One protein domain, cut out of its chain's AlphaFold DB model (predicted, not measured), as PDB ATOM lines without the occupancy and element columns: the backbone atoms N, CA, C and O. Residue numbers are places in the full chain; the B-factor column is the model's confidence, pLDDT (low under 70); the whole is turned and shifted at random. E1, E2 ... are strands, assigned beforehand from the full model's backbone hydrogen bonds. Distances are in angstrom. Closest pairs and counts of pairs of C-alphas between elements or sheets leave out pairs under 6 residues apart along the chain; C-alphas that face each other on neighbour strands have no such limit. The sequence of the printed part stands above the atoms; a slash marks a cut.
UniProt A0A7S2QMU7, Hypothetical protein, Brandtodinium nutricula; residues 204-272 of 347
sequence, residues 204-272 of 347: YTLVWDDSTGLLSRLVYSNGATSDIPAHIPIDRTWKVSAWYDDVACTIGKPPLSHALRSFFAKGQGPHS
ATOM      1  N   TYR A 204     190.993 249.158 241.366       81.25
ATOM      2  CA  TYR A 204     191.311 247.813 240.902       81.25
ATOM      3  C   TYR A 204     190.623 247.532 239.552       81.25
ATOM      4  O   TYR A 204     189.559 248.074 239.258       81.25
ATOM      5  N   THR A 205     191.185 246.614 238.770       83.00
ATOM      6  CA  THR A 205     190.581 246.029 237.564       83.00
ATOM      7  C   THR A 205     190.148 244.587 237.847       83.00
ATOM      8  O   THR A 205     190.862 243.835 238.517       83.00
ATOM      9  N   LEU A 206     188.980 244.200 237.325       85.25
ATOM     10  CA  LEU A 206     188.452 242.834 237.388       85.25
ATOM     11  C   LEU A 206     189.071 241.970 236.278       85.25
ATOM     12  O   LEU A 206     188.874 242.268 235.100       85.25
ATOM     13  N   VAL A 207     189.774 240.894 236.637       88.19
ATOM     14  CA  VAL A 207     190.299 239.902 235.687       88.19
ATOM     15  C   VAL A 207     189.475 238.625 235.791       88.19
ATOM     16  O   VAL A 207     189.362 238.008 236.851       88.19
ATOM     17  N   TRP A 208     188.892 238.245 234.662       89.38
ATOM     18  CA  TRP A 208     188.040 237.075 234.510       89.38
ATOM     19  C   TRP A 208     188.849 235.932 233.896       89.38
ATOM     20  O   TRP A 208     189.707 236.172 233.051       89.38
ATOM     21  N   ASP A 209     188.573 234.702 234.306       89.81
ATOM     22  CA  ASP A 209     188.996 233.506 233.582       89.81
ATOM     23  C   ASP A 209     187.962 233.199 232.490       89.81
ATOM     24  O   ASP A 209     186.792 232.954 232.781       89.81
ATOM     25  N   ASP A 210     188.383 233.226 231.225       89.06
ATOM     26  CA  ASP A 210     187.499 232.986 230.081       89.06
ATOM     27  C   ASP A 210     187.089 231.512 229.911       89.06
ATOM     28  O   ASP A 210     186.132 231.240 229.189       89.06
ATOM     29  N   SER A 211     187.750 230.566 230.592       88.81
ATOM     30  CA  SER A 211     187.366 229.146 230.561       88.81
ATOM     31  C   SER A 211     186.201 228.812 231.501       88.81
ATOM     32  O   SER A 211     185.394 227.937 231.188       88.81
ATOM     33  N   THR A 212     186.065 229.535 232.620       87.62
ATOM     34  CA  THR A 212     184.962 229.369 233.590       87.62
ATOM     35  C   THR A 212     183.950 230.517 233.583       87.62
ATOM     36  O   THR A 212     182.842 230.365 234.094       87.62
ATOM     37  N   GLY A 213     184.309 231.681 233.031       86.50
ATOM     38  CA  GLY A 213     183.518 232.914 233.097       86.50
ATOM     39  C   GLY A 213     183.532 233.607 234.469       86.50
ATOM     40  O   GLY A 213     182.811 234.593 234.656       86.50
ATOM     41  N   LEU A 214     184.328 233.107 235.422       88.50
ATOM     42  CA  LEU A 214     184.398 233.590 236.802       88.50
ATOM     43  C   LEU A 214     185.509 234.628 237.005       88.50
ATOM     44  O   LEU A 214     186.478 234.701 236.247       88.50
ATOM     45  N   LEU A 215     185.374 235.451 238.044       87.12
ATOM     46  CA  LEU A 215     186.405 236.392 238.473       87.12
ATOM     47  C   LEU A 215     187.571 235.604 239.081       87.12
ATOM     48  O   LEU A 215     187.439 235.044 240.166       87.12
ATOM     49  N   SER A 216     188.711 235.573 238.396       86.69
ATOM     50  CA  SER A 216     189.893 234.821 238.826       86.69
ATOM     51  C   SER A 216     190.888 235.680 239.604       86.69
ATOM     52  O   SER A 216     191.581 235.175 240.487       86.69
ATOM     53  N   ARG A 217     190.960 236.986 239.312       86.56
ATOM     54  CA  ARG A 217     191.956 237.892 239.898       86.56
ATOM     55  C   ARG A 217     191.475 239.343 239.950       86.56
ATOM     56  O   ARG A 217     190.718 239.811 239.104       86.56
ATOM     57  N   LEU A 218     191.996 240.082 240.923       82.62
ATOM     58  CA  LEU A 218     191.986 241.542 240.962       82.62
ATOM     59  C   LEU A 218     193.397 242.084 240.733       82.62
ATOM     60  O   LEU A 218     194.374 241.527 241.240       82.62
ATOM     61  N   VAL A 219     193.492 243.187 239.995       79.69
ATOM     62  CA  VAL A 219     194.743 243.923 239.755       79.69
ATOM     63  C   VAL A 219     194.556 245.348 240.260       79.69
ATOM     64  O   VAL A 219     193.746 246.087 239.714       79.69
ATOM     65  N   TYR A 220     195.265 245.737 241.312       74.44
ATOM     66  CA  TYR A 220     195.151 247.061 241.929       74.44
ATOM     67  C   TYR A 220     195.970 248.111 241.173       74.44
ATOM     68  O   TYR A 220     197.000 247.799 240.574       74.44
ATOM     69  N   SER A 221     195.575 249.382 241.281       67.81
ATOM     70  CA  SER A 221     196.248 250.538 240.655       67.81
ATOM     71  C   SER A 221     197.757 250.634 240.936       67.81
ATOM     72  O   SER A 221     198.528 251.196 240.160       67.81
ATOM     73  N   ASN A 222     198.199 250.111 242.083       63.06
ATOM     74  CA  ASN A 222     199.600 250.097 242.493       63.06
ATOM     75  C   ASN A 222     200.414 248.966 241.822       63.06
ATOM     76  O   ASN A 222     201.641 248.986 241.908       63.06
ATOM     77  N   GLY A 223     199.768 248.032 241.120       67.62
ATOM     78  CA  GLY A 223     200.369 246.842 240.509       67.62
ATOM     79  C   GLY A 223     200.355 245.594 241.399       67.62
ATOM     80  O   GLY A 223     200.864 244.558 240.977       67.62
ATOM     81  N   ALA A 224     199.790 245.660 242.608       71.75
ATOM     82  CA  ALA A 224     199.530 244.466 243.406       71.75
ATOM     83  C   ALA A 224     198.412 243.637 242.761       71.75
ATOM     84  O   ALA A 224     197.440 244.183 242.240       71.75
ATOM     85  N   THR A 225     198.521 242.315 242.832       76.62
ATOM     86  CA  THR A 225     197.475 241.389 242.390       76.62
ATOM     87  C   THR A 225     196.910 240.616 243.575       76.62
ATOM     88  O   THR A 225     197.524 240.523 244.641       76.62
ATOM     89  N   SER A 226     195.700 240.088 243.432       76.25
ATOM     90  CA  SER A 226     195.109 239.161 244.400       76.25
ATOM     91  C   SER A 226     194.203 238.190 243.660       76.25
ATOM     92  O   SER A 226     193.264 238.614 242.990       76.25
ATOM     93  N   ASP A 227     194.516 236.902 243.749       83.00
ATOM     94  CA  ASP A 227     193.708 235.838 243.159       83.00
ATOM     95  C   ASP A 227     192.450 235.611 244.007       83.00
ATOM     96  O   ASP A 227     192.499 235.682 245.237       83.00
ATOM     97  N   ILE A 228     191.318 235.360 243.353       80.19
ATOM     98  CA  ILE A 228     190.046 235.094 244.025       80.19
ATOM     99  C   ILE A 228     189.935 233.586 244.296       80.19
ATOM    100  O   ILE A 228     190.102 232.786 243.374       80.19
ATOM    101  N   PRO A 229     189.652 233.157 245.542       74.62
ATOM    102  CA  PRO A 229     189.451 231.745 245.848       74.62
ATOM    103  C   PRO A 229     188.319 231.125 245.019       74.62
ATOM    104  O   PRO A 229     187.189 231.607 245.050       74.62
ATOM    105  N   ALA A 230     188.589 229.998 244.356       74.12
ATOM    106  CA  ALA A 230     187.645 229.327 243.448       74.12
ATOM    107  C   ALA A 230     186.315 228.866 244.091       74.12
ATOM    108  O   ALA A 230     185.383 228.498 243.383       74.12
ATOM    109  N   HIS A 231     186.200 228.900 245.425       76.62
ATOM    110  CA  HIS A 231     184.946 228.655 246.148       76.62
ATOM    111  C   HIS A 231     184.034 229.898 246.252       76.62
ATOM    112  O   HIS A 231     182.984 229.825 246.888       76.62
ATOM    113  N   ILE A 232     184.422 231.032 245.657       77.00
ATOM    114  CA  ILE A 232     183.666 232.291 245.636       77.00
ATOM    115  C   ILE A 232     183.210 232.557 244.185       77.00
ATOM    116  O   ILE A 232     183.932 233.204 243.424       77.00
ATOM    117  N   PRO A 233     182.034 232.048 243.761       82.31
ATOM    118  CA  PRO A 233     181.580 232.108 242.369       82.31
ATOM    119  C   PRO A 233     181.035 233.498 241.997       82.31
ATOM    120  O   PRO A 233     179.827 233.720 241.887       82.31
ATOM    121  N   ILE A 234     181.946 234.448 241.791       84.00
ATOM    122  CA  ILE A 234     181.641 235.753 241.199       84.00
ATOM    123  C   ILE A 234     181.685 235.606 239.677       84.00
ATOM    124  O   ILE A 234     182.744 235.394 239.095       84.00
ATOM    125  N   ASP A 235     180.524 235.730 239.039       86.81
ATOM    126  CA  ASP A 235     180.341 235.707 237.585       86.81
ATOM    127  C   ASP A 235     180.110 237.131 237.017       86.81
ATOM    128  O   ASP A 235     179.823 238.076 237.760       86.81
ATOM    129  N   ARG A 236     180.201 237.299 235.688       85.31
ATOM    130  CA  ARG A 236     180.053 238.601 234.990       85.31
ATOM    131  C   ARG A 236     178.678 239.288 235.143       85.31
ATOM    132  O   ARG A 236     178.523 240.425 234.707       85.31
ATOM    133  N   THR A 237     177.682 238.634 235.742       84.12
ATOM    134  CA  THR A 237     176.342 239.192 236.015       84.12
ATOM    135  C   THR A 237     176.184 239.747 237.437       84.12
ATOM    136  O   THR A 237     175.167 240.378 237.739       84.12
ATOM    137  N   TRP A 238     177.177 239.563 238.316       82.62
ATOM    138  CA  TRP A 238     177.271 240.313 239.573       82.62
ATOM    139  C   TRP A 238     177.563 241.798 239.298       82.62
ATOM    140  O   TRP A 238     178.206 242.145 238.308       82.62
ATOM    141  N   LYS A 239     177.130 242.697 240.193       79.00
ATOM    142  CA  LYS A 239     177.373 244.147 240.050       79.00
ATOM    143  C   LYS A 239     178.283 244.693 241.145       79.00
ATOM    144  O   LYS A 239     178.110 244.386 242.320       79.00
ATOM    145  N   VAL A 240     179.223 245.548 240.752       79.94
ATOM    146  CA  VAL A 240     180.121 246.273 241.662       79.94
ATOM    147  C   VAL A 240     179.381 247.474 242.260       79.94
ATOM    148  O   VAL A 240     178.963 248.378 241.536       79.94
ATOM    149  N   SER A 241     179.231 247.498 243.583       79.12
ATOM    150  CA  SER A 241     178.728 248.654 244.342       79.12
ATOM    151  C   SER A 241     179.895 249.462 244.914       79.12
ATOM    152  O   SER A 241     180.917 248.881 245.256       79.12
ATOM    153  N   ALA A 242     179.762 250.790 245.010       80.12
ATOM    154  CA  ALA A 242     180.823 251.689 245.498       80.12
ATOM    155  C   ALA A 242     182.212 251.445 244.854       80.12
ATOM    156  O   ALA A 242     183.239 251.470 245.521       80.12
ATOM    157  N   TRP A 243     182.230 251.235 243.530       83.44
ATOM    158  CA  TRP A 243     183.404 250.899 242.703       83.44
ATOM    159  C   TRP A 243     184.650 251.788 242.911       83.44
ATOM    160  O   TRP A 243     185.758 251.363 242.610       83.44
ATOM    161  N   TYR A 244     184.472 253.002 243.432       83.00
ATOM    162  CA  TYR A 244     185.507 254.004 243.699       83.00
ATOM    163  C   TYR A 244     186.331 253.752 244.982       83.00
ATOM    164  O   TYR A 244     187.321 254.442 245.214       83.00
ATOM    165  N   ASP A 245     185.940 252.792 245.823       79.38
ATOM    166  CA  ASP A 245     186.536 252.522 247.139       79.38
ATOM    167  C   ASP A 245     186.829 251.017 247.285       79.38
ATOM    168  O   ASP A 245     185.918 250.198 247.293       79.38
ATOM    169  N   ASP A 246     188.098 250.625 247.402       74.44
ATOM    170  CA  ASP A 246     188.521 249.221 247.531       74.44
ATOM    171  C   ASP A 246     188.287 248.613 248.930       74.44
ATOM    172  O   ASP A 246     188.331 247.389 249.099       74.44
ATOM    173  N   VAL A 247     187.982 249.441 249.931       73.00
ATOM    174  CA  VAL A 247     187.678 249.036 251.310       73.00
ATOM    175  C   VAL A 247     186.168 248.885 251.524       73.00
ATOM    176  O   VAL A 247     185.756 247.968 252.243       73.00
ATOM    177  N   ALA A 248     185.353 249.753 250.915       74.00
ATOM    178  CA  ALA A 248     183.892 249.766 251.053       74.00
ATOM    179  C   ALA A 248     183.119 249.140 249.877       74.00
ATOM    180  O   ALA A 248     181.948 248.798 250.054       74.00
ATOM    181  N   CYS A 249     183.730 248.953 248.701       80.56
ATOM    182  CA  CYS A 249     183.089 248.269 247.576       80.56
ATOM    183  C   CYS A 249     182.604 246.873 247.971       80.56
ATOM    184  O   CYS A 249     183.396 246.059 248.452       80.56
ATOM    185  N   THR A 250     181.343 246.555 247.672       80.06
ATOM    186  CA  THR A 250     180.815 245.182 247.735       80.06
ATOM    187  C   THR A 250     180.448 244.687 246.338       80.06
ATOM    188  O   THR A 250     179.972 245.465 245.503       80.06
ATOM    189  N   ILE A 251     180.652 243.397 246.074       81.06
ATOM    190  CA  ILE A 251     180.165 242.752 244.850       81.06
ATOM    191  C   ILE A 251     178.790 242.142 245.170       81.06
ATOM    192  O   ILE A 251     178.656 241.412 246.149       81.06
ATOM    193  N   GLY A 252     177.762 242.480 244.383       74.00
ATOM    194  CA  GLY A 252     176.357 242.221 244.718       74.00
ATOM    195  C   GLY A 252     175.620 241.213 243.825       74.00
ATOM    196  O   GLY A 252     175.466 241.430 242.620       74.00
ATOM    197  N   LYS A 253     175.088 240.178 244.485       68.69
ATOM    198  CA  LYS A 253     173.912 239.342 244.170       68.69
ATOM    199  C   LYS A 253     173.331 238.859 245.520       68.69
ATOM    200  O   LYS A 253     174.060 238.855 246.512       68.69
ATOM    201  N   PRO A 254     172.039 238.495 245.617       58.31
ATOM    202  CA  PRO A 254     171.442 238.103 246.897       58.31
ATOM    203  C   PRO A 254     171.916 236.709 247.366       58.31
ATOM    204  O   PRO A 254     172.188 235.861 246.517       58.31
ATOM    205  N   PRO A 255     171.952 236.420 248.686       49.94
ATOM    206  CA  PRO A 255     171.585 237.291 249.810       49.94
ATOM    207  C   PRO A 255     172.783 237.862 250.603       49.94
ATOM    208  O   PRO A 255     172.563 238.587 251.570       49.94
ATOM    209  N   LEU A 256     174.031 237.541 250.239       59.41
ATOM    210  CA  LEU A 256     175.236 237.868 251.021       59.41
ATOM    211  C   LEU A 256     176.219 238.757 250.238       59.41
ATOM    212  O   LEU A 256     177.131 238.271 249.570       59.41
ATOM    213  N   SER A 257     176.056 240.075 250.362       73.69
ATOM    214  CA  SER A 257     177.020 241.059 249.851       73.69
ATOM    215  C   SER A 257     178.173 241.250 250.841       73.69
ATOM    216  O   SER A 257     177.961 241.696 251.969       73.69
ATOM    217  N   HIS A 258     179.403 240.976 250.407       76.38
ATOM    218  CA  HIS A 258     180.618 241.194 251.199       76.38
ATOM    219  C   HIS A 258     181.504 242.279 250.574       76.38
ATOM    220  O   HIS A 258     181.576 242.418 249.350       76.38
ATOM    221  N   ALA A 259     182.190 243.050 251.422       76.88
ATOM    222  CA  ALA A 259     183.168 244.039 250.976       76.88
ATOM    223  C   ALA A 259     184.404 243.354 250.380       76.88
ATOM    224  O   ALA A 259     184.834 242.328 250.908       76.88
ATOM    225  N   LEU A 260     185.018 243.940 249.345       75.38
ATOM    226  CA  LEU A 260     186.173 243.361 248.641       75.38
ATOM    227  C   LEU A 260     187.257 242.884 249.607       75.38
ATOM    228  O   LEU A 260     187.682 241.737 249.534       75.38
ATOM    229  N   ARG A 261     187.623 243.729 250.580       73.38
ATOM    230  CA  ARG A 261     188.609 243.435 251.636       73.38
ATOM    231  C   ARG A 261     188.388 242.121 252.406       73.38
ATOM    232  O   ARG A 261     189.324 241.648 253.046       73.38
ATOM    233  N   SER A 262     187.171 241.572 252.399       75.31
ATOM    234  CA  SER A 262     186.804 240.314 253.062       75.31
ATOM    235  C   SER A 262     187.072 239.069 252.210       75.31
ATOM    236  O   SER A 262     187.040 237.971 252.754       75.31
ATOM    237  N   PHE A 263     187.372 239.214 250.915       71.00
ATOM    238  CA  PHE A 263     187.741 238.107 250.024       71.00
ATOM    239  C   PHE A 263     189.250 237.784 250.027       71.00
ATOM    240  O   PHE A 263     189.677 236.888 249.302       71.00
ATOM    241  N   PHE A 264     190.070 238.492 250.818       67.38
ATOM    242  CA  PHE A 264     191.539 238.369 250.793       67.38
ATOM    243  C   PHE A 264     192.133 237.917 252.125       67.38
ATOM    244  O   PHE A 264     191.618 238.227 253.202       67.38
ATOM    245  N   ALA A 265     193.296 237.267 252.048       68.56
ATOM    246  CA  ALA A 265     194.114 236.999 253.218       68.56
ATOM    247  C   ALA A 265     194.753 238.289 253.774       68.56
ATOM    248  O   ALA A 265     194.973 239.283 253.074       68.56
ATOM    249  N   LYS A 266     195.110 238.255 255.062       66.56
ATOM    250  CA  LYS A 266     195.826 239.344 255.735       66.56
ATOM    251  C   LYS A 266     197.175 239.592 255.046       66.56
ATOM    252  O   LYS A 266     198.025 238.707 255.026       66.56
ATOM    253  N   GLY A 267     197.378 240.808 254.541       65.25
ATOM    254  CA  GLY A 267     198.582 241.200 253.795       65.25
ATOM    255  C   GLY A 267     198.472 241.087 252.269       65.25
ATOM    256  O   GLY A 267     199.495 241.179 251.600       65.25
ATOM    257  N   GLN A 268     197.265 240.911 251.718       64.94
ATOM    258  CA  GLN A 268     196.975 240.988 250.278       64.94
ATOM    259  C   GLN A 268     195.971 242.116 249.963       64.94
ATOM    260  O   GLN A 268     195.206 242.545 250.834       64.94
ATOM    261  N   GLY A 269     195.961 242.598 248.716       64.81
ATOM    262  CA  GLY A 269     195.045 243.637 248.226       64.81
ATOM    263  C   GLY A 269     195.038 244.909 249.098       64.81
ATOM    264  O   GLY A 269     196.114 245.436 249.391       64.81
ATOM    265  N   PRO A 270     193.877 245.409 249.568       56.53
ATOM    266  CA  PRO A 270     193.793 246.578 250.449       56.53
ATOM    267  C   PRO A 270     194.427 246.370 251.839       56.53
ATOM    268  O   PRO A 270     194.647 247.349 252.547       56.53
ATOM    269  N   HIS A 271     194.768 245.135 252.242       56.28
ATOM    270  CA  HIS A 271     195.577 244.893 253.451       56.28
ATOM    271  C   HIS A 271     197.084 245.064 253.198       56.28
ATOM    272  O   HIS A 271     197.851 245.186 254.152       56.28
ATOM    273  N   SER A 272     197.525 245.073 251.935       54.53
ATOM    274  CA  SER A 272     198.893 245.420 251.535       54.53
ATOM    275  C   SER A 272     198.983 246.889 251.119       54.53
ATOM    276  O   SER A 272     198.882 247.231 249.940       54.53
TER     277      SER A 272
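This is residues 204 to 272 of the 347 residues of the protein "Hypothetical protein" of Brandtodinium nutricula (UniProt A0A7S2QMU7). With little regular structure, the model sets a three-stranded sheet, E1-E2-E3, and a small hairpin, E4 and E5, on opposite sides of a loop-rich body; unnamed residues 253 to 272 run from the hairpin back toward E3. The printed part has 69 residues, 20 in five named strands, E1 to E5 in chain order, and no named helix: all strand, both sheets antiparallel. It is compact, radius of gyration of the C-alphas 11.3 A, spanning 27 by 25 by 20 A.

E1, residues 204 to 208, and E2, 215 to 220, form a hairpin, N 205 and O 219 2.8 A apart. E2 and E3, 225 to 227, form another, N 218 to O 226 2.8 A, completing a meander, each strand antiparallel to the one before. E4, 239 to 241, and E5, 250 to 252, form a third, N 252 to O 239 2.8 A. E3 and E4 are apart.

E1 starts at C-alpha 204 (191.311, 247.813, 240.902) and is 12.9 A long; E2 is 14.2 A. E5 ends at C-alpha 252 (176.357, 242.221, 244.718).

The farthest C-alphas, Gly 223 and Pro 255, are 31.7 A apart. The printed part has no cut; E3 to E4 is a long link. pLDDT is under 70 at 221 to 223, 253 to 256 and 264 to 272.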